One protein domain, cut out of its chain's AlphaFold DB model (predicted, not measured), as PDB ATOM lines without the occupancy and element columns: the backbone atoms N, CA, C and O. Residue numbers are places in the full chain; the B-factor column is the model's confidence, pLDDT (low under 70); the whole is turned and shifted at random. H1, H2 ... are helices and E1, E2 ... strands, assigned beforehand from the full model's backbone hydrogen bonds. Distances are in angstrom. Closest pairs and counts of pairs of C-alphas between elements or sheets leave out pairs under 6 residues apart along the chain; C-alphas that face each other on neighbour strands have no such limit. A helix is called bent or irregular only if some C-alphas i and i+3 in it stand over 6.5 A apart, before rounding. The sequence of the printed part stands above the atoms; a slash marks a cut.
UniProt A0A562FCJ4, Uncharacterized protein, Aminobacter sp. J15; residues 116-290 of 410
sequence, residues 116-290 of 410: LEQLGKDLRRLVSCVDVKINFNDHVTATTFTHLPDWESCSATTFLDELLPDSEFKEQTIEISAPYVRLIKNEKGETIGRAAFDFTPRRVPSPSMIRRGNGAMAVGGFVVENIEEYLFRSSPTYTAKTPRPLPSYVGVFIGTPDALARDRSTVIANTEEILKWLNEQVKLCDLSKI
ATOM      1  N   LEU A 116     264.904 232.423 179.294       78.81
ATOM      2  CA  LEU A 116     265.354 231.151 178.718       78.81
ATOM      3  C   LEU A 116     264.580 229.962 179.290       78.81
ATOM      4  O   LEU A 116     264.185 229.073 178.536       78.81
ATOM      5  N   GLU A 117     264.282 229.990 180.589       81.06
ATOM      6  CA  GLU A 117     263.382 229.024 181.221       81.06
ATOM      7  C   GLU A 117     261.997 229.041 180.562       81.06
ATOM      8  O   GLU A 117     261.480 227.987 180.183       81.06
ATOM      9  N   GLN A 118     261.415 230.229 180.358       81.94
ATOM     10  CA  GLN A 118     260.119 230.370 179.696       81.94
ATOM     11  C   GLN A 118     260.157 229.889 178.239       81.94
ATOM     12  O   GLN A 118     259.253 229.182 177.804       81.94
ATOM     13  N   LEU A 119     261.223 230.196 177.496       84.69
ATOM     14  CA  LEU A 119     261.412 229.713 176.129       84.69
ATOM     15  C   LEU A 119     261.475 228.181 176.077       84.69
ATOM     16  O   LEU A 119     260.877 227.573 175.191       84.69
ATOM     17  N   GLY A 120     262.171 227.542 177.022       87.62
ATOM     18  CA  GLY A 120     262.214 226.082 177.119       87.62
ATOM     19  C   GLY A 120     260.823 225.474 177.314       87.62
ATOM     20  O   GLY A 120     260.477 224.479 176.672       87.62
ATOM     21  N   LYS A 121     259.992 226.107 178.144       88.06
ATOM     22  CA  LYS A 121     258.610 225.682 178.405       88.06
ATOM     23  C   LYS A 121     257.696 225.933 177.198       88.06
ATOM     24  O   LYS A 121     256.942 225.039 176.814       88.06
ATOM     25  N   ASP A 122     257.846 227.068 176.518       87.88
ATOM     26  CA  ASP A 122     257.146 227.376 175.266       87.88
ATOM     27  C   ASP A 122     257.467 226.350 174.173       87.88
ATOM     28  O   ASP A 122     256.561 225.821 173.528       87.88
ATOM     29  N   LEU A 123     258.751 226.024 173.992       90.62
ATOM     30  CA  LEU A 123     259.201 225.025 173.024       90.62
ATOM     31  C   LEU A 123     258.675 223.632 173.367       90.62
ATOM     32  O   LEU A 123     258.237 222.919 172.468       90.62
ATOM     33  N   ARG A 124     258.672 223.260 174.652       92.44
ATOM     34  CA  ARG A 124     258.106 221.992 175.124       92.44
ATOM     35  C   ARG A 124     256.620 221.879 174.785       92.44
ATOM     36  O   ARG A 124     256.207 220.886 174.194       92.44
ATOM     37  N   ARG A 125     255.828 222.915 175.072       92.12
ATOM     38  CA  ARG A 125     254.404 222.945 174.702       92.12
ATOM     39  C   ARG A 125     254.223 222.867 173.188       92.12
ATOM     40  O   ARG A 125     253.418 222.063 172.717       92.12
ATOM     41  N   LEU A 126     254.979 223.678 172.442       92.31
ATOM     42  CA  LEU A 126     254.918 223.790 170.984       92.31
ATOM     43  C   LEU A 126     255.078 222.432 170.294       92.31
ATOM     44  O   LEU A 126     254.405 222.187 169.297       92.31
ATOM     45  N   VAL A 127     255.946 221.554 170.802       94.69
ATOM     46  CA  VAL A 127     256.256 220.273 170.146       94.69
ATOM     47  C   VAL A 127     255.422 219.090 170.629       94.69
ATOM     48  O   VAL A 127     255.547 218.017 170.060       94.69
ATOM     49  N   SER A 128     254.545 219.272 171.617       94.62
ATOM     50  CA  SER A 128     253.855 218.171 172.313       94.62
ATOM     51  C   SER A 128     252.983 217.250 171.441       94.62
ATOM     52  O   SER A 128     252.551 216.203 171.917       94.62
ATOM     53  N   CYS A 129     252.717 217.607 170.180       95.00
ATOM     54  CA  CYS A 129     251.948 216.796 169.226       95.00
ATOM     55  C   CYS A 129     252.728 216.473 167.938       95.00
ATOM     56  O   CYS A 129     252.129 216.088 166.930       95.00
ATOM     57  N   VAL A 130     254.045 216.686 167.929       94.25
ATOM     58  CA  VAL A 130     254.894 216.417 166.767       94.25
ATOM     59  C   VAL A 130     255.103 214.903 166.609       94.25
ATOM     60  O   VAL A 130     255.072 214.130 167.560       94.25
ATOM     61  N   ASP A 131     255.275 214.446 165.372       91.81
ATOM     62  CA  ASP A 131     255.421 213.033 165.002       91.81
ATOM     63  C   ASP A 131     256.889 212.594 164.858       91.81
ATOM     64  O   ASP A 131     257.195 211.526 164.324       91.81
ATOM     65  N   VAL A 132     257.824 213.395 165.376       92.69
ATOM     66  CA  VAL A 132     259.256 213.089 165.412       92.69
ATOM     67  C   VAL A 132     259.845 213.322 166.796       92.69
ATOM     68  O   VAL A 132     259.457 214.240 167.506       92.69
ATOM     69  N   LYS A 133     260.851 212.524 167.165       96.00
ATOM     70  CA  LYS A 133     261.627 212.747 168.390       96.00
ATOM     71  C   LYS A 133     262.376 214.081 168.312       96.00
ATOM     72  O   LYS A 133     263.139 214.300 167.370       96.00
ATOM     73  N   ILE A 134     262.240 214.921 169.337       95.62
ATOM     74  CA  ILE A 134     262.959 216.199 169.440       95.62
ATOM     75  C   ILE A 134     263.758 216.213 170.739       95.62
ATOM     76  O   ILE A 134     263.202 216.030 171.817       95.62
ATOM     77  N   ASN A 135     265.069 216.444 170.635       94.94
ATOM     78  CA  ASN A 135     265.935 216.640 171.795       94.94
ATOM     79  C   ASN A 135     266.216 218.136 171.953       94.94
ATOM     80  O   ASN A 135     266.778 218.761 171.050       94.94
ATOM     81  N   PHE A 136     265.849 218.685 173.102       93.44
ATOM     82  CA  PHE A 136     266.171 220.037 173.521       93.44
ATOM     83  C   PHE A 136     267.358 219.997 174.485       93.44
ATOM     84  O   PHE A 136     267.320 219.276 175.481       93.44
ATOM     85  N   ASN A 137     268.403 220.764 174.174       92.38
ATOM     86  CA  ASN A 137     269.601 220.893 174.998       92.38
ATOM     87  C   ASN A 137     269.890 222.378 175.214       92.38
ATOM     88  O   ASN A 137     270.363 223.053 174.297       92.38
ATOM     89  N   ASP A 138     269.607 222.877 176.412       89.69
ATOM     90  CA  ASP A 138     269.959 224.230 176.811       89.69
ATOM     91  C   ASP A 138     271.302 224.216 177.546       89.69
ATOM     92  O   ASP A 138     271.430 223.736 178.671       89.69
ATOM     93  N   HIS A 139     272.326 224.756 176.892       89.56
ATOM     94  CA  HIS A 139     273.667 224.860 177.459       89.56
ATOM     95  C   HIS A 139     273.835 226.039 178.430       89.56
ATOM     96  O   HIS A 139     274.862 226.109 179.100       89.56
ATOM     97  N   VAL A 140     272.867 226.959 178.499       85.06
ATOM     98  CA  VAL A 140     272.872 228.105 179.419       85.06
ATOM     99  C   VAL A 140     272.278 227.701 180.763       85.06
ATOM    100  O   VAL A 140     272.913 227.906 181.793       85.06
ATOM    101  N   THR A 141     271.090 227.091 180.760       84.31
ATOM    102  CA  THR A 141     270.430 226.616 181.993       84.31
ATOM    103  C   THR A 141     270.837 225.192 182.387       84.31
ATOM    104  O   THR A 141     270.440 224.711 183.446       84.31
ATOM    105  N   ALA A 142     271.622 224.505 181.548       88.44
ATOM    106  CA  ALA A 142     271.970 223.086 181.677       88.44
ATOM    107  C   ALA A 142     270.749 222.143 181.714       88.44
ATOM    108  O   ALA A 142     270.845 221.005 182.178       88.44
ATOM    109  N   THR A 143     269.597 222.596 181.212       86.94
ATOM    110  CA  THR A 143     268.379 221.789 181.135       86.94
ATOM    111  C   THR A 143     268.328 221.000 179.831       86.94
ATOM    112  O   THR A 143     268.786 221.436 178.772       86.94
ATOM    113  N   THR A 144     267.764 219.797 179.900       91.75
ATOM    114  CA  THR A 144     267.507 218.973 178.718       91.75
ATOM    115  C   THR A 144     266.088 218.433 178.773       91.75
ATOM    116  O   THR A 144     265.544 218.181 179.846       91.75
ATOM    117  N   PHE A 145     265.474 218.275 177.606       92.56
ATOM    118  CA  PHE A 145     264.143 217.696 177.469       92.56
ATOM    119  C   PHE A 145     264.081 216.877 176.178       92.56
ATOM    120  O   PHE A 145     264.708 217.224 175.179       92.56
ATOM    121  N   THR A 146     263.350 215.766 176.195       95.75
ATOM    122  CA  THR A 146     263.147 214.923 175.014       95.75
ATOM    123  C   THR A 146     261.658 214.718 174.797       95.75
ATOM    124  O   THR A 146     261.005 214.082 175.617       95.75
ATOM    125  N   HIS A 147     261.163 215.216 173.670       96.50
ATOM    126  CA  HIS A 147     259.843 214.887 173.151       96.50
ATOM    127  C   HIS A 147     259.903 213.560 172.388       96.50
ATOM    128  O   HIS A 147     260.848 213.322 171.620       96.50
ATOM    129  N   LEU A 148     258.891 212.715 172.578       97.25
ATOM    130  CA  LEU A 148     258.703 211.464 171.851       97.25
ATOM    131  C   LEU A 148     257.456 211.556 170.957       97.25
ATOM    132  O   LEU A 148     256.464 212.157 171.356       97.25
ATOM    133  N   PRO A 149     257.475 210.927 169.767       95.75
ATOM    134  CA  PRO A 149     256.382 211.002 168.799       95.75
ATOM    135  C   PRO A 149     255.229 210.049 169.141       95.75
ATOM    136  O   PRO A 149     254.752 209.294 168.297       95.75
ATOM    137  N   ASP A 150     254.830 210.012 170.406       96.25
ATOM    138  CA  ASP A 150     253.891 209.043 170.958       96.25
ATOM    139  C   ASP A 150     252.701 209.720 171.644       96.25
ATOM    140  O   ASP A 150     251.980 209.075 172.398       96.25
ATOM    141  N   TRP A 151     252.442 210.998 171.344       96.00
ATOM    142  CA  TRP A 151     251.362 211.789 171.945       96.00
ATOM    143  C   TRP A 151     249.961 211.177 171.776       96.00
ATOM    144  O   TRP A 151     249.052 211.555 172.509       96.00
ATOM    145  N   GLU A 152     249.751 210.237 170.848       96.50
ATOM    146  CA  GLU A 152     248.494 209.486 170.720       96.50
ATOM    147  C   GLU A 152     248.440 208.246 171.631       96.50
ATOM    148  O   GLU A 152     247.366 207.858 172.090       96.50
ATOM    149  N   SER A 153     249.592 207.628 171.904       96.56
ATOM    150  CA  SER A 153     249.719 206.330 172.583       96.56
ATOM    151  C   SER A 153     250.252 206.409 174.014       96.56
ATOM    152  O   SER A 153     250.035 205.483 174.795       96.56
ATOM    153  N   CYS A 154     250.948 207.487 174.378       97.31
ATOM    154  CA  CYS A 154     251.486 207.688 175.716       97.31
ATOM    155  C   CYS A 154     250.357 207.887 176.734       97.31
ATOM    156  O   CYS A 154     249.200 208.132 176.376       97.31
ATOM    157  N   SER A 155     250.670 207.802 178.028       97.81
ATOM    158  CA  SER A 155     249.664 208.027 179.069       97.81
ATOM    159  C   SER A 155     249.098 209.454 179.006       97.81
ATOM    160  O   SER A 155     249.785 210.390 178.597       97.81
ATOM    161  N   ALA A 156     247.846 209.644 179.432       97.56
ATOM    162  CA  ALA A 156     247.243 210.977 179.491       97.56
ATOM    163  C   ALA A 156     248.039 211.930 180.397       97.56
ATOM    164  O   ALA A 156     248.208 213.097 180.062       97.56
ATOM    165  N   THR A 157     248.583 211.419 181.503       97.38
ATOM    166  CA  THR A 157     249.466 212.162 182.409       97.38
ATOM    167  C   THR A 157     250.717 212.652 181.688       97.38
ATOM    168  O   THR A 157     251.025 213.834 181.761       97.38
ATOM    169  N   THR A 158     251.403 211.774 180.947       96.81
ATOM    170  CA  THR A 158     252.601 212.127 180.165       96.81
ATOM    171  C   THR A 158     252.285 213.196 179.122       96.81
ATOM    172  O   THR A 158     252.992 214.196 179.033       96.81
ATOM    173  N   PHE A 159     251.191 213.015 178.381       97.44
ATOM    174  CA  PHE A 159     250.733 213.972 177.378       97.44
ATOM    175  C   PHE A 159     250.440 215.355 177.981       97.44
ATOM    176  O   PHE A 159     250.931 216.369 177.486       97.44
ATOM    177  N   LEU A 160     249.669 215.415 179.071       95.81
ATOM    178  CA  LEU A 160     249.319 216.682 179.713       95.81
ATOM    179  C   LEU A 160     250.513 217.346 180.411       95.81
ATOM    180  O   LEU A 160     250.599 218.573 180.412       95.81
ATOM    181  N   ASP A 161     251.442 216.564 180.966       95.12
ATOM    182  CA  ASP A 161     252.675 217.073 181.578       95.12
ATOM    183  C   ASP A 161     253.529 217.860 180.578       95.12
ATOM    184  O   ASP A 161     254.108 218.895 180.922       95.12
ATOM    185  N   GLU A 162     253.567 217.385 179.333       94.62
ATOM    186  CA  GLU A 162     254.265 218.035 178.232       94.62
ATOM    187  C   GLU A 162     253.489 219.215 177.634       94.62
ATOM    188  O   GLU A 162     254.089 220.236 177.304       94.62
ATOM    189  N   LEU A 163     252.160 219.110 177.536       93.69
ATOM    190  CA  LEU A 163     251.300 220.170 177.004       93.69
ATOM    191  C   LEU A 163     251.190 221.385 177.944       93.69
ATOM    192  O   LEU A 163     251.005 222.516 177.481       93.69
ATOM    193  N   LEU A 164     251.280 221.179 179.262       91.56
ATOM    194  CA  LEU A 164     251.032 222.196 180.293       91.56
ATOM    195  C   LEU A 164     252.286 222.546 181.122       91.56
ATOM    196  O   LEU A 164     252.207 222.552 182.350       91.56
ATOM    197  N   PRO A 165     253.442 222.880 180.514       88.25
ATOM    198  CA  PRO A 165     254.680 223.102 181.264       88.25
ATOM    199  C   PRO A 165     254.653 224.372 182.135       88.25
ATOM    200  O   PRO A 165     255.466 224.494 183.048       88.25
ATOM    201  N   ASP A 166     253.706 225.281 181.873       80.31
ATOM    202  CA  ASP A 166     253.557 226.589 182.531       80.31
ATOM    203  C   ASP A 166     252.212 226.793 183.232       80.31
ATOM    204  O   ASP A 166     251.879 227.912 183.624       80.31
ATOM    205  N   SER A 167     251.392 225.747 183.355       79.38
ATOM    206  CA  SER A 167     250.121 225.897 184.063       79.38
ATOM    207  C   SER A 167     250.377 226.030 185.564       79.38
ATOM    208  O   SER A 167     250.971 225.148 186.173       79.38
ATOM    209  N   GLU A 168     249.891 227.112 186.179       74.56
ATOM    210  CA  GLU A 168     249.937 227.314 187.640       74.56
ATOM    211  C   GLU A 168     249.272 226.154 188.398       74.56
ATOM    212  O   GLU A 168     249.686 225.803 189.497       74.56
ATOM    213  N   PHE A 169     248.253 225.544 187.790       79.94
ATOM    214  CA  PHE A 169     247.503 224.427 188.356       79.94
ATOM    215  C   PHE A 169     247.835 223.115 187.653       79.94
ATOM    216  O   PHE A 169     246.964 222.254 187.546       79.94
ATOM    217  N   LYS A 170     249.047 222.962 187.107       87.56
ATOM    218  CA  LYS A 170     249.434 221.802 186.297       87.56
ATOM    219  C   LYS A 170     249.097 220.482 186.987       87.56
ATOM    220  O   LYS A 170     248.357 219.683 186.419       87.56
ATOM    221  N   GLU A 171     249.583 220.272 188.204       90.38
ATOM    222  CA  GLU A 171     249.419 219.018 188.944       90.38
ATOM    223  C   GLU A 171     247.937 218.713 189.175       90.38
ATOM    224  O   GLU A 171     247.469 217.630 188.835       90.38
ATOM    225  N   GLN A 172     247.175 219.708 189.638       87.81
ATOM    226  CA  GLN A 172     245.733 219.587 189.852       87.81
ATOM    227  C   GLN A 172     244.975 219.327 188.539       87.81
ATOM    228  O   GLN A 172     244.056 218.510 188.490       87.81
ATOM    229  N   THR A 173     245.357 220.004 187.453       88.25
ATOM    230  CA  THR A 173     244.750 219.830 186.125       88.25
ATOM    231  C   THR A 173     244.949 218.402 185.640       88.25
ATOM    232  O   THR A 173     243.999 217.777 185.164       88.25
ATOM    233  N   ILE A 174     246.173 217.886 185.770       92.81
ATOM    234  CA  ILE A 174     246.546 216.532 185.368       92.81
ATOM    235  C   ILE A 174     245.803 215.509 186.224       92.81
ATOM    236  O   ILE A 174     245.165 214.620 185.668       92.81
ATOM    237  N   GLU A 175     245.830 215.656 187.548       91.25
ATOM    238  CA  GLU A 175     245.163 214.745 188.481       91.25
ATOM    239  C   GLU A 175     243.668 214.606 188.169       91.25
ATOM    240  O   GLU A 175     243.143 213.494 188.091       91.25
ATOM    241  N   ILE A 176     242.985 215.732 187.940       88.50
ATOM    242  CA  ILE A 176     241.542 215.727 187.703       88.50
ATOM    243  C   ILE A 176     241.206 215.288 186.271       88.50
ATOM    244  O   ILE A 176     240.253 214.535 186.075       88.50
ATOM    245  N   SER A 177     241.958 215.744 185.265       90.88
ATOM    246  CA  SER A 177     241.549 215.620 183.855       90.88
ATOM    247  C   SER A 177     242.119 214.385 183.160       90.88
ATOM    248  O   SER A 177     241.456 213.829 182.283       90.88
ATOM    249  N   ALA A 178     243.315 213.911 183.540       94.25
ATOM    250  CA  ALA A 178     243.983 212.786 182.875       94.25
ATOM    251  C   ALA A 178     243.122 211.508 182.766       94.25
ATOM    252  O   ALA A 178     243.136 210.900 181.691       94.25
ATOM    253  N   PRO A 179     242.315 211.108 183.775       94.62
ATOM    254  CA  PRO A 179     241.437 209.935 183.666       94.62
ATOM    255  C   PRO A 179     240.414 210.017 182.519       94.62
ATOM    256  O   PRO A 179     239.967 208.989 181.994       94.62
ATOM    257  N   TYR A 180     240.060 211.234 182.103       94.44
ATOM    258  CA  TYR A 180     239.004 211.511 181.131       94.44
ATOM    259  C   TYR A 180     239.530 211.876 179.739       94.44
ATOM    260  O   TYR A 180     238.746 211.949 178.795       94.44
ATOM    261  N   VAL A 181     240.848 212.049 179.573       95.94
ATOM    262  CA  VAL A 181     241.446 212.375 178.270       95.94
ATOM    263  C   VAL A 181     241.240 211.218 177.301       95.94
ATOM    264  O   VAL A 181     241.632 210.079 177.572       95.94
ATOM    265  N   ARG A 182     240.641 211.510 176.146       95.69
ATOM    266  CA  ARG A 182     240.393 210.540 175.075       95.69
ATOM    267  C   ARG A 182     240.896 211.066 173.745       95.69
ATOM    268  O   ARG A 182     240.925 212.274 173.522       95.69
ATOM    269  N   LEU A 183     241.290 210.139 172.871       96.56
ATOM    270  CA  LEU A 183     241.485 210.454 171.461       96.56
ATOM    271  C   LEU A 183     240.132 210.795 170.849       96.56
ATOM    272  O   LEU A 183     239.153 210.077 171.042       96.56
ATOM    273  N   ILE A 184     240.112 211.871 170.086       94.69
ATOM    274  CA  ILE A 184     238.970 212.297 169.294       94.69
ATOM    275  C   ILE A 184     239.246 211.802 167.888       94.69
ATOM    276  O   ILE A 184     240.313 212.081 167.339       94.69
ATOM    277  N   LYS A 185     238.319 211.030 167.322       94.00
ATOM    278  CA  LYS A 185     238.483 210.418 166.004       94.00
ATOM    279  C   LYS A 185     237.347 210.809 165.077       94.00
ATOM    280  O   LYS A 185     236.192 210.820 165.508       94.00
ATOM    281  N   ASN A 186     237.687 211.064 163.819       91.69
ATOM    282  CA  ASN A 186     236.697 211.237 162.763       91.69
ATOM    283  C   ASN A 186     236.053 209.897 162.371       91.69
ATOM    284  O   ASN A 186     236.435 208.825 162.855       91.69
ATOM    285  N   GLU A 187     235.081 209.942 161.461       89.56
ATOM    286  CA  GLU A 187     234.405 208.742 160.942       89.56
ATOM    287  C   GLU A 187     235.355 207.743 160.267       89.56
ATOM    288  O   GLU A 187     235.116 206.537 160.286       89.56
ATOM    289  N   LYS A 188     236.469 208.233 159.714       90.94
ATOM    290  CA  LYS A 188     237.512 207.414 159.079       90.94
ATOM    291  C   LYS A 188     238.473 206.783 160.092       90.94
ATOM    292  O   LYS A 188     239.372 206.044 159.698       90.94
ATOM    293  N   GLY A 189     238.300 207.063 161.384       91.44
ATOM    294  CA  GLY A 189     239.163 206.582 162.461       91.44
ATOM    295  C   GLY A 189     240.477 207.353 162.616       91.44
ATOM    296  O   GLY A 189     241.316 206.940 163.419       91.44
ATOM    297  N   GLU A 190     240.659 208.457 161.889       92.00
ATOM    298  CA  GLU A 190     241.820 209.337 162.013       92.00
ATOM    299  C   GLU A 190     241.698 210.186 163.280       92.00
ATOM    300  O   GLU A 190     240.626 210.713 163.592       92.00
ATOM    301  N   THR A 191     242.803 210.336 164.008       94.25
ATOM    302  CA  THR A 191     242.868 211.198 165.188       94.25
ATOM    303  C   THR A 191     242.743 212.662 164.765       94.25
ATOM    304  O   THR A 191     243.520 213.148 163.947       94.25
ATOM    305  N   ILE A 192     241.766 213.364 165.338       93.75
ATOM    306  CA  ILE A 192     241.488 214.798 165.144       93.75
ATOM    307  C   ILE A 192     241.626 215.597 166.448       93.75
ATOM    308  O   ILE A 192     241.365 216.797 166.484       93.75
ATOM    309  N   GLY A 193     242.061 214.951 167.529       94.62
ATOM    310  CA  GLY A 193     242.344 215.593 168.806       94.62
ATOM    311  C   GLY A 193     242.624 214.585 169.914       94.62
ATOM    312  O   GLY A 193     242.456 213.377 169.742       94.62
ATOM    313  N   ARG A 194     243.031 215.094 171.073       96.56
ATOM    314  CA  ARG A 194     243.169 214.344 172.320       96.56
ATOM    315  C   ARG A 194     242.845 215.276 173.477       96.56
ATOM    316  O   ARG A 194     243.643 216.158 173.789       96.56
ATOM    317  N   ALA A 195     241.678 215.110 174.090       95.12
ATOM    318  CA  ALA A 195     241.199 216.054 175.095       95.12
ATOM    319  C   ALA A 195     240.232 215.438 176.115       95.12
ATOM    320  O   ALA A 195     239.690 214.346 175.913       95.12
ATOM    321  N   ALA A 196     240.029 216.180 177.201       93.06
ATOM    322  CA  ALA A 196     238.993 216.000 178.215       93.06
ATOM    323  C   ALA A 196     238.293 217.335 178.498       93.06
ATOM    324  O   ALA A 196     238.810 218.389 178.125       93.06
ATOM    325  N   PHE A 197     237.172 217.315 179.219       86.69
ATOM    326  CA  PHE A 197     236.661 218.542 179.835       86.69
ATOM    327  C   PHE A 197     237.666 219.154 180.814       86.69
ATOM    328  O   PHE A 197     238.436 218.454 181.473       86.69
ATOM    329  N   ASP A 198     237.658 220.483 180.890       81.44
ATOM    330  CA  ASP A 198     238.475 221.227 181.844       81.44
ATOM    331  C   ASP A 198     237.731 221.393 183.166       81.44
ATOM    332  O   ASP A 198     236.902 222.280 183.322       81.44
ATOM    333  N   PHE A 199     238.056 220.552 184.140       74.88
ATOM    334  CA  PHE A 199     237.438 220.587 185.466       74.88
ATOM    335  C   PHE A 199     238.046 221.636 186.394       74.88
ATOM    336  O   PHE A 199     237.602 221.778 187.535       74.88
ATOM    337  N   THR A 200     239.101 222.329 185.961       71.38
ATOM    338  CA  THR A 200     239.839 223.194 186.874       71.38
ATOM    339  C   THR A 200     239.012 224.430 187.228       71.38
ATOM    340  O   THR A 200     238.568 225.165 186.337       71.38
ATOM    341  N   PRO A 201     238.770 224.691 188.528       59.19
ATOM    342  CA  PRO A 201     238.036 225.874 188.936       59.19
ATOM    343  C   PRO A 201     238.856 227.111 188.572       59.19
ATOM    344  O   PRO A 201     239.884 227.408 189.181       59.19
ATOM    345  N   ARG A 202     238.407 227.850 187.555       57.38
ATOM    346  CA  ARG A 202     239.066 229.088 187.140       57.38
ATOM    347  C   ARG A 202     238.724 230.182 188.147       57.38
ATOM    348  O   ARG A 202     237.575 230.607 188.242       57.38
ATOM    349  N   ARG A 203     239.721 230.668 188.889       50.62
ATOM    350  CA  ARG A 203     239.603 231.975 189.552       50.62
ATOM    351  C   ARG A 203     239.457 233.043 188.468       50.62
ATOM    352  O   ARG A 203     240.141 232.957 187.447       50.62
ATOM    353  N   VAL A 204     238.584 234.028 188.691       46.12
ATOM    354  CA  VAL A 204     238.485 235.216 187.830       46.12
ATOM    355  C   VAL A 204     239.896 235.798 187.712       46.12
ATOM    356  O   VAL A 204     240.492 236.120 188.745       46.12
ATOM    357  N   PRO A 205     240.495 235.843 186.510       41.12
ATOM    358  CA  PRO A 205     241.829 236.392 186.375       41.12
ATOM    359  C   PRO A 205     241.796 237.867 186.784       41.12
ATOM    360  O   PRO A 205     240.869 238.597 186.439       41.12
ATOM    361  N   SER A 206     242.828 238.311 187.505       37.12
ATOM    362  CA  SER A 206     243.134 239.741 187.566       37.12
ATOM    363  C   SER A 206     243.247 240.261 186.125       37.12
ATOM    364  O   SER A 206     243.884 239.578 185.315       37.12
ATOM    365  N   PRO A 207     242.707 241.448 185.788       39.53
ATOM    366  CA  PRO A 207     242.820 242.047 184.452       39.53
ATOM    367  C   PRO A 207     244.261 242.125 183.914       39.53
ATOM    368  O   PRO A 207     244.476 242.222 182.712       39.53
ATOM    369  N   SER A 208     245.257 242.052 184.803       39.59
ATOM    370  CA  SER A 208     246.685 242.072 184.484       39.59
ATOM    371  C   SER A 208     247.310 240.712 184.127       39.59
ATOM    372  O   SER A 208     248.478 240.682 183.747       39.59
ATOM    373  N   MET A 209     246.590 239.585 184.236       41.62
ATOM    374  CA  MET A 209     247.138 238.246 183.967       41.62
ATOM    375  C   MET A 209     246.591 237.637 182.670       41.62
ATOM    376  O   MET A 209     245.494 237.082 182.624       41.62
ATOM    377  N   ILE A 210     247.421 237.659 181.630       45.84
ATOM    378  CA  ILE A 210     247.254 236.869 180.404       45.84
ATOM    379  C   ILE A 210     247.457 235.388 180.774       45.84
ATOM    380  O   ILE A 210     248.585 234.911 180.845       45.84
ATOM    381  N   ARG A 211     246.375 234.650 181.060       51.66
ATOM    382  CA  ARG A 211     246.442 233.199 181.322       51.66
ATOM    383  C   ARG A 211     246.242 232.407 180.032       51.66
ATOM    384  O   ARG A 211     245.202 232.543 179.385       51.66
ATOM    385  N   ARG A 212     247.191 231.521 179.710       62.34
ATOM    386  CA  ARG A 212     247.030 230.500 178.663       62.34
ATOM    387  C   ARG A 212     245.935 229.503 179.057       62.34
ATOM    388  O   ARG A 212     245.826 229.119 180.221       62.34
ATOM    389  N   GLY A 213     245.105 229.106 178.096       68.38
ATOM    390  CA  GLY A 213     244.121 228.038 178.277       68.38
ATOM    391  C   GLY A 213     244.780 226.667 178.470       68.38
ATOM    392  O   GLY A 213     245.874 226.408 177.955       68.38
ATOM    393  N   ASN A 214     244.100 225.776 179.201       82.75
ATOM    394  CA  ASN A 214     244.487 224.363 179.292       82.75
ATOM    395  C   ASN A 214     244.190 223.599 177.986       82.75
ATOM    396  O   ASN A 214     244.765 222.536 177.743       82.75
ATOM    397  N   GLY A 215     243.308 224.149 177.148       86.19
ATOM    398  CA  GLY A 215     243.051 223.701 175.789       86.19
ATOM    399  C   GLY A 215     243.970 224.404 174.795       86.19
ATOM    400  O   GLY A 215     244.365 225.557 174.982       86.19
ATOM    401  N   ALA A 216     244.345 223.699 173.733       87.62
ATOM    402  CA  ALA A 216     245.093 224.269 172.621       87.62
ATOM    403  C   ALA A 216     244.669 223.658 171.281       87.62
ATOM    404  O   ALA A 216     243.879 222.709 171.229       87.62
ATOM    405  N   MET A 217     245.201 224.204 170.190       87.94
ATOM    406  CA  MET A 217     245.092 223.599 168.865       87.94
ATOM    407  C   MET A 217     246.460 223.109 168.402       87.94
ATOM    408  O   MET A 217     247.474 223.715 168.732       87.94
ATOM    409  N   ALA A 218     246.493 222.031 167.626       90.81
ATOM    410  CA  ALA A 218     247.699 221.525 166.985       90.81
ATOM    411  C   ALA A 218     247.584 221.668 165.462       90.81
ATOM    412  O   ALA A 218     246.637 221.173 164.850       90.81
ATOM    413  N   VAL A 219     248.565 222.317 164.834       87.00
ATOM    414  CA  VAL A 219     248.638 222.513 163.382       87.00
ATOM    415  C   VAL A 219     249.921 221.886 162.859       87.00
ATOM    416  O   VAL A 219     251.020 222.405 163.051       87.00
ATOM    417  N   GLY A 220     249.785 220.754 162.164       84.81
ATOM    418  CA  GLY A 220     250.949 219.996 161.707       84.81
ATOM    419  C   GLY A 220     251.826 219.526 162.870       84.81
ATOM    420  O   GLY A 220     253.040 219.654 162.807       84.81
ATOM    421  N   GLY A 221     251.207 219.095 163.967       89.19
ATOM    422  CA  GLY A 221     251.894 218.666 165.188       89.19
ATOM    423  C   GLY A 221     252.402 219.798 166.086       89.19
ATOM    424  O   GLY A 221     252.662 219.565 167.260       89.19
ATOM    425  N   PHE A 222     252.474 221.036 165.589       91.38
ATOM    426  CA  PHE A 222     252.853 222.180 166.411       91.38
ATOM    427  C   PHE A 222     251.653 222.735 167.167       91.38
ATOM    428  O   PHE A 222     250.655 223.116 166.550       91.38
ATOM    429  N   VAL A 223     251.755 222.815 168.490       90.69
ATOM    430  CA  VAL A 223     250.730 223.444 169.320       90.69
ATOM    431  C   VAL A 223     250.771 224.953 169.132       90.69
ATOM    432  O   VAL A 223     251.786 225.600 169.377       90.69
ATOM    433  N   VAL A 224     249.643 225.508 168.713       82.69
ATOM    434  CA  VAL A 224     249.424 226.942 168.557       82.69
ATOM    435  C   VAL A 224     248.478 227.426 169.650       82.69
ATOM    436  O   VAL A 224     247.555 226.716 170.070       82.69
ATOM    437  N   GLU A 225     248.725 228.632 170.154       67.88
ATOM    438  CA  GLU A 225     247.800 229.260 171.090       67.88
ATOM    439  C   GLU A 225     246.480 229.546 170.375       67.88
ATOM    440  O   GLU A 225     246.450 230.134 169.295       67.88
ATOM    441  N   ASN A 226     245.372 229.123 170.981       57.38
ATOM    442  CA  ASN A 226     244.056 229.453 170.468       57.38
ATOM    443  C   ASN A 226     243.739 230.915 170.828       57.38
ATOM    444  O   ASN A 226     243.195 231.194 171.897       57.38
ATOM    445  N   ILE A 227     244.098 231.855 169.946       46.81
ATOM    446  CA  ILE A 227     243.792 233.284 170.130       46.81
ATOM    447  C   ILE A 227     242.276 233.522 170.229       46.81
ATOM    448  O   ILE A 227     241.863 234.490 170.866       46.81
ATOM    449  N   GLU A 228     241.420 232.640 169.697       44.41
ATOM    450  CA  GLU A 228     239.974 232.781 169.903       44.41
ATOM    451  C   GLU A 228     239.607 232.605 171.384       44.41
ATOM    452  O   GLU A 228     238.900 233.451 171.928       44.41
ATOM    453  N   GLU A 229     240.172 231.619 172.097       43.53
ATOM    454  CA  GLU A 229     239.972 231.484 173.553       43.53
ATOM    455  C   GLU A 229     240.441 232.745 174.310       43.53
ATOM    456  O   GLU A 229     239.868 233.085 175.348       43.53
ATOM    457  N   TYR A 230     241.435 233.462 173.772       38.06
ATOM    458  CA  TYR A 230     242.004 234.683 174.344       38.06
ATOM    459  C   TYR A 230     241.157 235.943 174.082       38.06
ATOM    460  O   TYR A 230     240.868 236.685 175.021       38.06
ATOM    461  N   LEU A 231     240.695 236.174 172.848       35.16
ATOM    462  CA  LEU A 231     239.865 237.339 172.493       35.16
ATOM    463  C   LEU A 231     238.467 237.278 173.125       35.16
ATOM    464  O   LEU A 231     237.912 238.313 173.487       35.16
ATOM    465  N   PHE A 232     237.932 236.075 173.358       42.22
ATOM    466  CA  PHE A 232     236.679 235.885 174.100       42.22
ATOM    467  C   PHE A 232     236.787 236.190 175.607       42.22
ATOM    468  O   PHE A 232     235.775 236.096 176.303       42.22
ATOM    469  N   ARG A 233     237.983 236.491 176.141       40.16
ATOM    470  CA  ARG A 233     238.218 236.694 177.586       40.16
ATOM    471  C   ARG A 233     238.527 238.124 178.000       40.16
ATOM    472  O   ARG A 233     238.418 238.421 179.183       40.16
ATOM    473  N   SER A 234     238.935 238.982 177.070       31.84
ATOM    474  CA  SER A 234     239.518 240.293 177.387       31.84
ATOM    475  C   SER A 234     238.802 241.484 176.743       31.84
ATOM    476  O   SER A 234     239.193 242.620 176.996       31.84
ATOM    477  N   SER A 235     237.743 241.267 175.954       33.19
ATOM    478  CA  SER A 235     237.008 242.356 175.300       33.19
ATOM    479  C   SER A 235     235.519 242.350 175.675       33.19
ATOM    480  O   SER A 235     234.795 241.455 175.238       33.19
ATOM    481  N   PRO A 236     235.033 243.367 176.417       34.53
ATOM    482  CA  PRO A 236     233.601 243.622 176.620       34.53
ATOM    483  C   PRO A 236     232.859 243.976 175.318       34.53
ATOM    484  O   PRO A 236     231.637 244.029 175.287       34.53
ATOM    485  N   THR A 237     233.591 244.254 174.232       32.06
ATOM    486  CA  THR A 237     233.061 244.862 173.005       32.06
ATOM    487  C   THR A 237     233.065 243.937 171.787       32.06
ATOM    488  O   THR A 237     232.640 244.363 170.711       32.06
ATOM    489  N   TYR A 238     233.501 242.675 171.905       33.59
ATOM    490  CA  TYR A 238     233.480 241.761 170.759       33.59
ATOM    491  C   TYR A 238     232.096 241.134 170.556       33.59
ATOM    492  O   TYR A 238     231.709 240.143 171.171       33.59
ATOM    493  N   THR A 239     231.349 241.754 169.649       33.84
ATOM    494  CA  THR A 239     230.003 241.384 169.221       33.84
ATOM    495  C   THR A 239     229.930 239.958 168.653       33.84
ATOM    496  O   THR A 239     230.454 239.675 167.576       33.84
ATOM    497  N   ALA A 240     229.180 239.094 169.339       36.38
ATOM    498  CA  ALA A 240     228.011 238.380 168.809       36.38
ATOM    499  C   ALA A 240     228.100 237.395 167.619       36.38
ATOM    500  O   ALA A 240     227.104 236.710 167.395       36.38
ATOM    501  N   LYS A 241     229.179 237.304 166.826       31.56
ATOM    502  CA  LYS A 241     229.098 236.646 165.496       31.56
ATOM    503  C   LYS A 241     229.909 235.373 165.272       31.56
ATOM    504  O   LYS A 241     229.716 234.750 164.232       31.56
ATOM    505  N   THR A 242     230.744 234.933 166.208       36.34
ATOM    506  CA  THR A 242     231.430 233.636 166.086       36.34
ATOM    507  C   THR A 242     231.036 232.715 167.248       36.34
ATOM    508  O   THR A 242     231.314 233.030 168.411       36.34
ATOM    509  N   PRO A 243     230.319 231.601 166.988       39.91
ATOM    510  CA  PRO A 243     230.051 230.604 168.017       39.91
ATOM    511  C   PRO A 243     231.382 230.089 168.570       39.91
ATOM    512  O   PRO A 243     232.334 229.918 167.813       39.91
ATOM    513  N   ARG A 244     231.460 229.840 169.885       52.38
ATOM    514  CA  ARG A 244     232.570 229.042 170.420       52.38
ATOM    515  C   ARG A 244     232.416 227.644 169.822       52.38
ATOM    516  O   ARG A 244     231.399 227.018 170.109       52.38
ATOM    517  N   PRO A 245     233.370 227.145 169.022       55.47
ATOM    518  CA  PRO A 245     233.212 225.824 168.427       55.47
ATOM    519  C   PRO A 245     233.333 224.706 169.474       55.47
ATOM    520  O   PRO A 245     232.896 223.591 169.215       55.47
ATOM    521  N   LEU A 246     233.914 224.985 170.651       69.12
ATOM    522  CA  LEU A 246     234.231 223.988 171.673       69.12
ATOM    523  C   LEU A 246     233.980 224.520 173.095       69.12
ATOM    524  O   LEU A 246     234.278 225.694 173.356       69.12
ATOM    525  N   PRO A 247     233.488 223.676 174.024       71.62
ATOM    526  CA  PRO A 247     233.433 224.024 175.439       71.62
ATOM    527  C   PRO A 247     234.823 224.057 176.068       71.62
ATOM    528  O   PRO A 247     235.797 223.661 175.436       71.62
ATOM    529  N   SER A 248     234.936 224.484 177.327       77.44
ATOM    530  CA  SER A 248     236.224 224.462 178.043       77.44
ATOM    531  C   SER A 248     236.810 223.043 178.114       77.44
ATOM    532  O   SER A 248     236.181 222.118 178.631       77.44
ATOM    533  N   TYR A 249     238.041 222.874 177.629       86.38
ATOM    534  CA  TYR A 249     238.712 221.576 177.544       86.38
ATOM    535  C   TYR A 249     240.182 221.651 177.971       86.38
ATOM    536  O   TYR A 249     240.797 222.718 177.978       86.38
ATOM    537  N   VAL A 250     240.735 220.494 178.329       90.62
ATOM    538  CA  VAL A 250     242.161 220.258 178.573       90.62
ATOM    539  C   VAL A 250     242.653 219.309 177.485       90.62
ATOM    540  O   VAL A 250     242.061 218.248 177.287       90.62
ATOM    541  N   GLY A 251     243.726 219.668 176.781       93.81
ATOM    542  CA  GLY A 251     244.260 218.868 175.674       93.81
ATOM    543  C   GLY A 251     244.328 219.637 174.358       93.81
ATOM    544  O   GLY A 251     244.445 220.863 174.350       93.81
ATOM    545  N   VAL A 252     244.254 218.917 173.238       93.44
ATOM    546  CA  VAL A 252     244.394 219.492 171.893       93.44
ATOM    547  C   VAL A 252     243.288 219.053 170.940       93.44
ATOM    548  O   VAL A 252     242.869 217.896 170.947       93.44
ATOM    549  N   PHE A 253     242.883 219.964 170.059       92.06
ATOM    550  CA  PHE A 253     242.194 219.639 168.808       92.06
ATOM    551  C   PHE A 253     243.134 219.884 167.631       92.06
ATOM    552  O   PHE A 253     243.940 220.815 167.660       92.06
ATOM    553  N   ILE A 254     243.040 219.069 166.587       90.88
ATOM    554  CA  ILE A 254     243.809 219.288 165.365       90.88
ATOM    555  C   ILE A 254     243.083 220.323 164.510       90.88
ATOM    556  O   ILE A 254     241.883 220.212 164.248       90.88
ATOM    557  N   GLY A 255     243.832 221.336 164.087       86.25
ATOM    558  CA  GLY A 255     243.329 222.441 163.291       86.25
ATOM    559  C   GLY A 255     244.012 222.583 161.934       86.25
ATOM    560  O   GLY A 255     245.093 222.043 161.671       86.25
ATOM    561  N   THR A 256     243.387 223.373 161.070       77.75
ATOM    562  CA  THR A 256     243.981 223.913 159.848       77.75
ATOM    563  C   THR A 256     244.320 225.386 160.035       77.75
ATOM    564  O   THR A 256     243.509 226.117 160.587       77.75
ATOM    565  N   PRO A 257     245.496 225.856 159.584       74.69
ATOM    566  CA  PRO A 257     245.858 227.258 159.733       74.69
ATOM    567  C   PRO A 257     245.027 228.123 158.780       74.69
ATOM    568  O   PRO A 257     244.980 227.827 157.583       74.69
ATOM    569  N   ASP A 258     244.463 229.213 159.297       66.81
ATOM    570  CA  ASP A 258     243.664 230.167 158.509       66.81
ATOM    571  C   ASP A 258     244.535 231.263 157.878       66.81
ATOM    572  O   ASP A 258     244.147 231.908 156.905       66.81
ATOM    573  N   ALA A 259     245.738 231.473 158.423       65.81
ATOM    574  CA  ALA A 259     246.652 232.533 158.022       65.81
ATOM    575  C   ALA A 259     248.106 232.054 157.896       65.81
ATOM    576  O   ALA A 259     248.520 231.024 158.436       65.81
ATOM    577  N   LEU A 260     248.907 232.864 157.197       64.12
ATOM    578  CA  LEU A 260     250.346 232.673 156.997       64.12
ATOM    579  C   LEU A 260     251.125 232.552 158.315       64.12
ATOM    580  O   LEU A 260     252.025 231.717 158.416       64.12
ATOM    581  N   ALA A 261     250.759 233.371 159.305       63.44
ATOM    582  CA  ALA A 261     251.397 233.422 160.617       63.44
ATOM    583  C   ALA A 261     251.052 232.217 161.508       63.44
ATOM    584  O   ALA A 261     251.758 231.975 162.483       63.44
ATOM    585  N   ARG A 262     250.025 231.426 161.144       64.38
ATOM    586  CA  ARG A 262     249.530 230.257 161.903       64.38
ATOM    587  C   ARG A 262     249.127 230.575 163.348       64.38
ATOM    588  O   ARG A 262     249.042 229.680 164.177       64.38
ATOM    589  N   ASP A 263     248.864 231.842 163.618       62.03
ATOM    590  CA  ASP A 263     248.345 232.381 164.871       62.03
ATOM    591  C   ASP A 263     246.819 232.211 164.987       62.03
ATOM    592  O   ASP A 263     246.243 232.419 166.052       62.03
ATOM    593  N   ARG A 264     246.162 231.807 163.892       64.19
ATOM    594  CA  ARG A 264     244.751 231.414 163.835       64.19
ATOM    595  C   ARG A 264     244.600 230.066 163.150       64.19
ATOM    596  O   ARG A 264     245.246 229.805 162.125       64.19
ATOM    597  N   SER A 265     243.738 229.228 163.709       67.88
ATOM    598  CA  SER A 265     243.356 227.971 163.087       67.88
ATOM    599  C   SER A 265     241.913 227.604 163.373       67.88
ATOM    600  O   SER A 265     241.384 227.874 164.447       67.88
ATOM    601  N   THR A 266     241.331 226.898 162.419       73.75
ATOM    602  CA  THR A 266     240.007 226.295 162.493       73.75
ATOM    603  C   THR A 266     240.131 224.824 162.857       73.75
ATOM    604  O   THR A 266     240.994 224.118 162.335       73.75
ATOM    605  N   VAL A 267     239.288 224.348 163.771       80.12
ATOM    606  CA  VAL A 267     239.231 222.931 164.151       80.12
ATOM    607  C   VAL A 267     238.784 222.105 162.940       80.12
ATOM    608  O   VAL A 267     237.836 222.478 162.256       80.12
ATOM    609  N   ILE A 268     239.470 220.990 162.661       83.94
ATOM    610  CA  ILE A 268     239.118 220.100 161.535       83.94
ATOM    611  C   ILE A 268     237.841 219.305 161.836       83.94
ATOM    612  O   ILE A 268     237.134 218.905 160.913       83.94
ATOM    613  N   ALA A 269     237.563 219.075 163.121       82.31
ATOM    614  CA  ALA A 269     236.397 218.336 163.571       82.31
ATOM    615  C   ALA A 269     235.096 219.035 163.161       82.31
ATOM    616  O   ALA A 269     234.917 220.229 163.412       82.31
ATOM    617  N   ASN A 270     234.176 218.277 162.571       83.94
ATOM    618  CA  ASN A 270     232.830 218.768 162.296       83.94
ATOM    619  C   ASN A 270     231.958 218.739 163.570       83.94
ATOM    620  O   ASN A 270     232.335 218.186 164.608       83.94
ATOM    621  N   THR A 271     230.765 219.335 163.503       81.06
ATOM    622  CA  THR A 271     229.844 219.406 164.649       81.06
ATOM    623  C   THR A 271     229.453 218.025 165.184       81.06
ATOM    624  O   THR A 271     229.374 217.852 166.397       81.06
ATOM    625  N   GLU A 272     229.248 217.029 164.322       84.94
ATOM    626  CA  GLU A 272     228.855 215.673 164.729       84.94
ATOM    627  C   GLU A 272     229.975 214.954 165.495       84.94
ATOM    628  O   GLU A 272     229.728 214.302 166.510       84.94
ATOM    629  N   GLU A 273     231.223 215.119 165.058       88.12
ATOM    630  CA  GLU A 273     232.414 214.568 165.711       88.12
ATOM    631  C   GLU A 273     232.643 215.199 167.085       88.12
ATOM    632  O   GLU A 273     232.920 214.495 168.062       88.12
ATOM    633  N   ILE A 274     232.462 216.519 167.177       85.62
ATOM    634  CA  ILE A 274     232.501 217.250 168.446       85.62
ATOM    635  C   ILE A 274     231.388 216.736 169.363       85.62
ATOM    636  O   ILE A 274     231.668 216.347 170.493       85.62
ATOM    637  N   LEU A 275     230.145 216.650 168.882       84.88
ATOM    638  CA  LEU A 275     229.007 216.147 169.657       84.88
ATOM    639  C   LEU A 275     229.207 214.718 170.156       84.88
ATOM    640  O   LEU A 275     228.848 214.402 171.293       84.88
ATOM    641  N   LYS A 276     229.784 213.844 169.331       89.31
ATOM    642  CA  LYS A 276     230.118 212.474 169.720       89.31
ATOM    643  C   LYS A 276     231.089 212.464 170.899       89.31
ATOM    644  O   LYS A 276     230.824 211.778 171.887       89.31
ATOM    645  N   TRP A 277     232.163 213.249 170.819       91.06
ATOM    646  CA  TRP A 277     233.127 213.396 171.910       91.06
ATOM    647  C   TRP A 277     232.490 214.013 173.161       91.06
ATOM    648  O   TRP A 277     232.662 213.477 174.253       91.06
ATOM    649  N   LEU A 278     231.691 215.074 173.020       87.75
ATOM    650  CA  LEU A 278     230.981 215.701 174.138       87.75
ATOM    651  C   LEU A 278     230.093 214.701 174.866       87.75
ATOM    652  O   LEU A 278     230.187 214.544 176.081       87.75
ATOM    653  N   ASN A 279     229.262 213.978 174.118       86.62
ATOM    654  CA  ASN A 279     228.366 212.986 174.685       86.62
ATOM    655  C   ASN A 279     229.128 211.861 175.385       86.62
ATOM    656  O   ASN A 279     228.612 211.345 176.370       86.62
ATOM    657  N   GLU A 280     230.314 211.474 174.902       90.06
ATOM    658  CA  GLU A 280     231.206 210.528 175.579       90.06
ATOM    659  C   GLU A 280     231.737 211.107 176.897       90.06
ATOM    660  O   GLU A 280     231.606 210.464 177.940       90.06
ATOM    661  N   GLN A 281     232.263 212.334 176.877       89.88
ATOM    662  CA  GLN A 281     232.813 213.000 178.059       89.88
ATOM    663  C   GLN A 281     231.775 213.121 179.179       89.88
ATOM    664  O   GLN A 281     232.052 212.731 180.308       89.88
ATOM    665  N   VAL A 282     230.537 213.532 178.882       86.94
ATOM    666  CA  VAL A 282     229.478 213.623 179.908       86.94
ATOM    667  C   VAL A 282     229.127 212.244 180.507       86.94
ATOM    668  O   VAL A 282     228.612 212.177 181.621       86.94
ATOM    669  N   LYS A 283     229.394 211.116 179.820       87.94
ATOM    670  CA  LYS A 283     229.231 209.773 180.430       87.94
ATOM    671  C   LYS A 283     230.417 209.369 181.286       87.94
ATOM    672  O   LYS A 283     230.226 208.643 182.255       87.94
ATOM    673  N   LEU A 284     231.620 209.740 180.861       88.38
ATOM    674  CA  LEU A 284     232.863 209.313 181.490       88.38
ATOM    675  C   LEU A 284     233.171 210.108 182.754       88.38
ATOM    676  O   LEU A 284     233.725 209.562 183.705       88.38
ATOM    677  N   CYS A 285     232.870 211.400 182.731       84.00
ATOM    678  CA  CYS A 285     233.321 212.332 183.741       84.00
ATOM    679  C   CYS A 285     232.489 212.245 185.015       84.00
ATOM    680  O   CYS A 285     231.262 212.164 184.983       84.00
ATOM    681  N   ASP A 286     233.177 212.326 186.151       82.88
ATOM    682  CA  ASP A 286     232.520 212.503 187.436       82.88
ATOM    683  C   ASP A 286     232.046 213.956 187.554       82.88
ATOM    684  O   ASP A 286     232.790 214.853 187.955       82.88
ATOM    685  N   LEU A 287     230.793 214.183 187.159       76.81
ATOM    686  CA  LEU A 287     230.184 215.510 187.133       76.81
ATOM    687  C   LEU A 287     230.088 216.137 188.532       76.81
ATOM    688  O   LEU A 287     229.996 217.356 188.633       76.81
ATOM    689  N   SER A 288     230.172 215.338 189.605       76.31
ATOM    690  CA  SER A 288     230.172 215.851 190.981       76.31
ATOM    691  C   SER A 288     231.430 216.661 191.318       76.31
ATOM    692  O   SER A 288     231.408 217.498 192.219       76.31
ATOM    693  N   LYS A 289     232.519 216.461 190.562       75.44
ATOM    694  CA  LYS A 289     233.767 217.226 190.693       75.44
ATOM    695  C   LYS A 289     233.716 218.580 189.987       75.44
ATOM    696  O   LYS A 289     234.612 219.400 190.181       75.44
ATOM    697  N   ILE A 290     232.699 218.820 189.160       75.69
ATOM    698  CA  ILE A 290     232.538 220.083 188.446       75.69
ATOM    699  C   ILE A 290     231.908 221.103 189.396       75.69
ATOM    700  O   ILE A 290     230.841 220.878 189.965       75.69
TER     701      ILE A 290
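What this domain is: This is residues 116 to 290 of the 410 residues of an uncharacterized protein of Aminobacter sp. J15 (UniProt A0A562FCJ4). A strongly twisted sheet of six strands, E3 to E8, makes the core, with the helices H2 and H3 packed over one of its faces and the longest helix, H5, over the opposite face. H1 sits beside the edge strand E6 and joins this core to a small hairpin, E1 and E2, at one end of the domain, while H4 and two long loops of low confidence reach away from the sheet elsewhere; of these, residues 235 to 241 stick out. The printed part has 175 residues, with five named helices and eight named strands in the order H1 E1 E2 H2 H3 E3 E4 E5 E6 H4 E7 E8 H5. The class is mixed, helices and strands; the large sheet is branched and mixed, with E5 and E7 parallel and its other neighbour pairs antiparallel. The whole is compact and rounded, with a radius of gyration of the C-alphas of 16.2 A and spans of 47 by 40 by 39 A.

Where its parts are: In the large sheet, E7 is the longest strand, residues 249 to 257, 20.0 A from first to last C-alpha, and it bends by 57 degrees at residue 252. E4 is residues 191 to 197, 17.5 A, and E5 is residues 215 to 219, 13.7 A. The edge strands are E3, residues 182 to 185, E6, residues 222 to 224, and E8, residues 265 to 267. H5, residues 271 to 284, is 19.9 A long and ends at C-alpha 284 (232.863, 209.313, 181.490). H2 is residues 156 to 163, 10.4 A, and H3 is residues 170 to 180, 15.5 A; H3 is irregular, with C-alphas 176 and 179 7.1 A apart. H1, residues 116 to 127, is 16.6 A long and begins at C-alpha 116 (265.354, 231.151, 178.718). E1 is residues 134 to 137, E2 is residues 144 to 147, and H4 is residues 227 to 234, 11.0 A.

How they stand to each other: E7 has E4 and E8 on one side and E5 on the other side. E4 and E7 are antiparallel, with N 194 and O 252 2.8 A apart, within hydrogen-bond range. E5 and E7 are parallel, with N 218 and O 253 at 2.8 A. The hairpin E7 and E8 has N 256 and O 266 at 2.8 A, the hairpin E3 and E4 has N 184 and O 193 at 2.8 A, and the hairpin E5 and E6 has N 219 and O 222 at 2.8 A. H5 is on the sheet at a height of 9.1 A, over E4 and slantwise to the strands, at 40 degrees to E4 on the local plane. On the opposite face are H2, at a height of 9.8 A, and H3, at 9.6 A. H2 and H3 form a helical hairpin; they touch, at a steep tilt of 44 degrees, opposite ways, with the C-alphas of Ala 156 and Ala 178 closest at 5.0 A. H1 touches H2 with residues 124 to 126 alone, the closest C-alphas being those of Arg 125 and Leu 163, 4.8 A apart. H1 stands only just at the sheet's level, at a height of 3.8 A. The hairpin E1 and E2 has N 136 and O 145 at 2.8 A. H4 only grazes the large sheet, with residues 227 to 229. Every O i to N i+4 pair is within hydrogen-bond range in H1 and H2; in H3 it is 5 of 7, in H4 2 of 4 and in H5 9 of 10.

The domain as a whole: The two C-alphas farthest apart, those of His 139 and Ala 240, are 48.4 A apart. The printed part has no cut. The long links are E4 to E5, 17 residues, and H4 to E7, 14 residues. The mean pLDDT of the printed part is 79.0; it is under 70 in residues 201 to 213, 225 to 246 and 258 to 265, and H4 has a mean of 40.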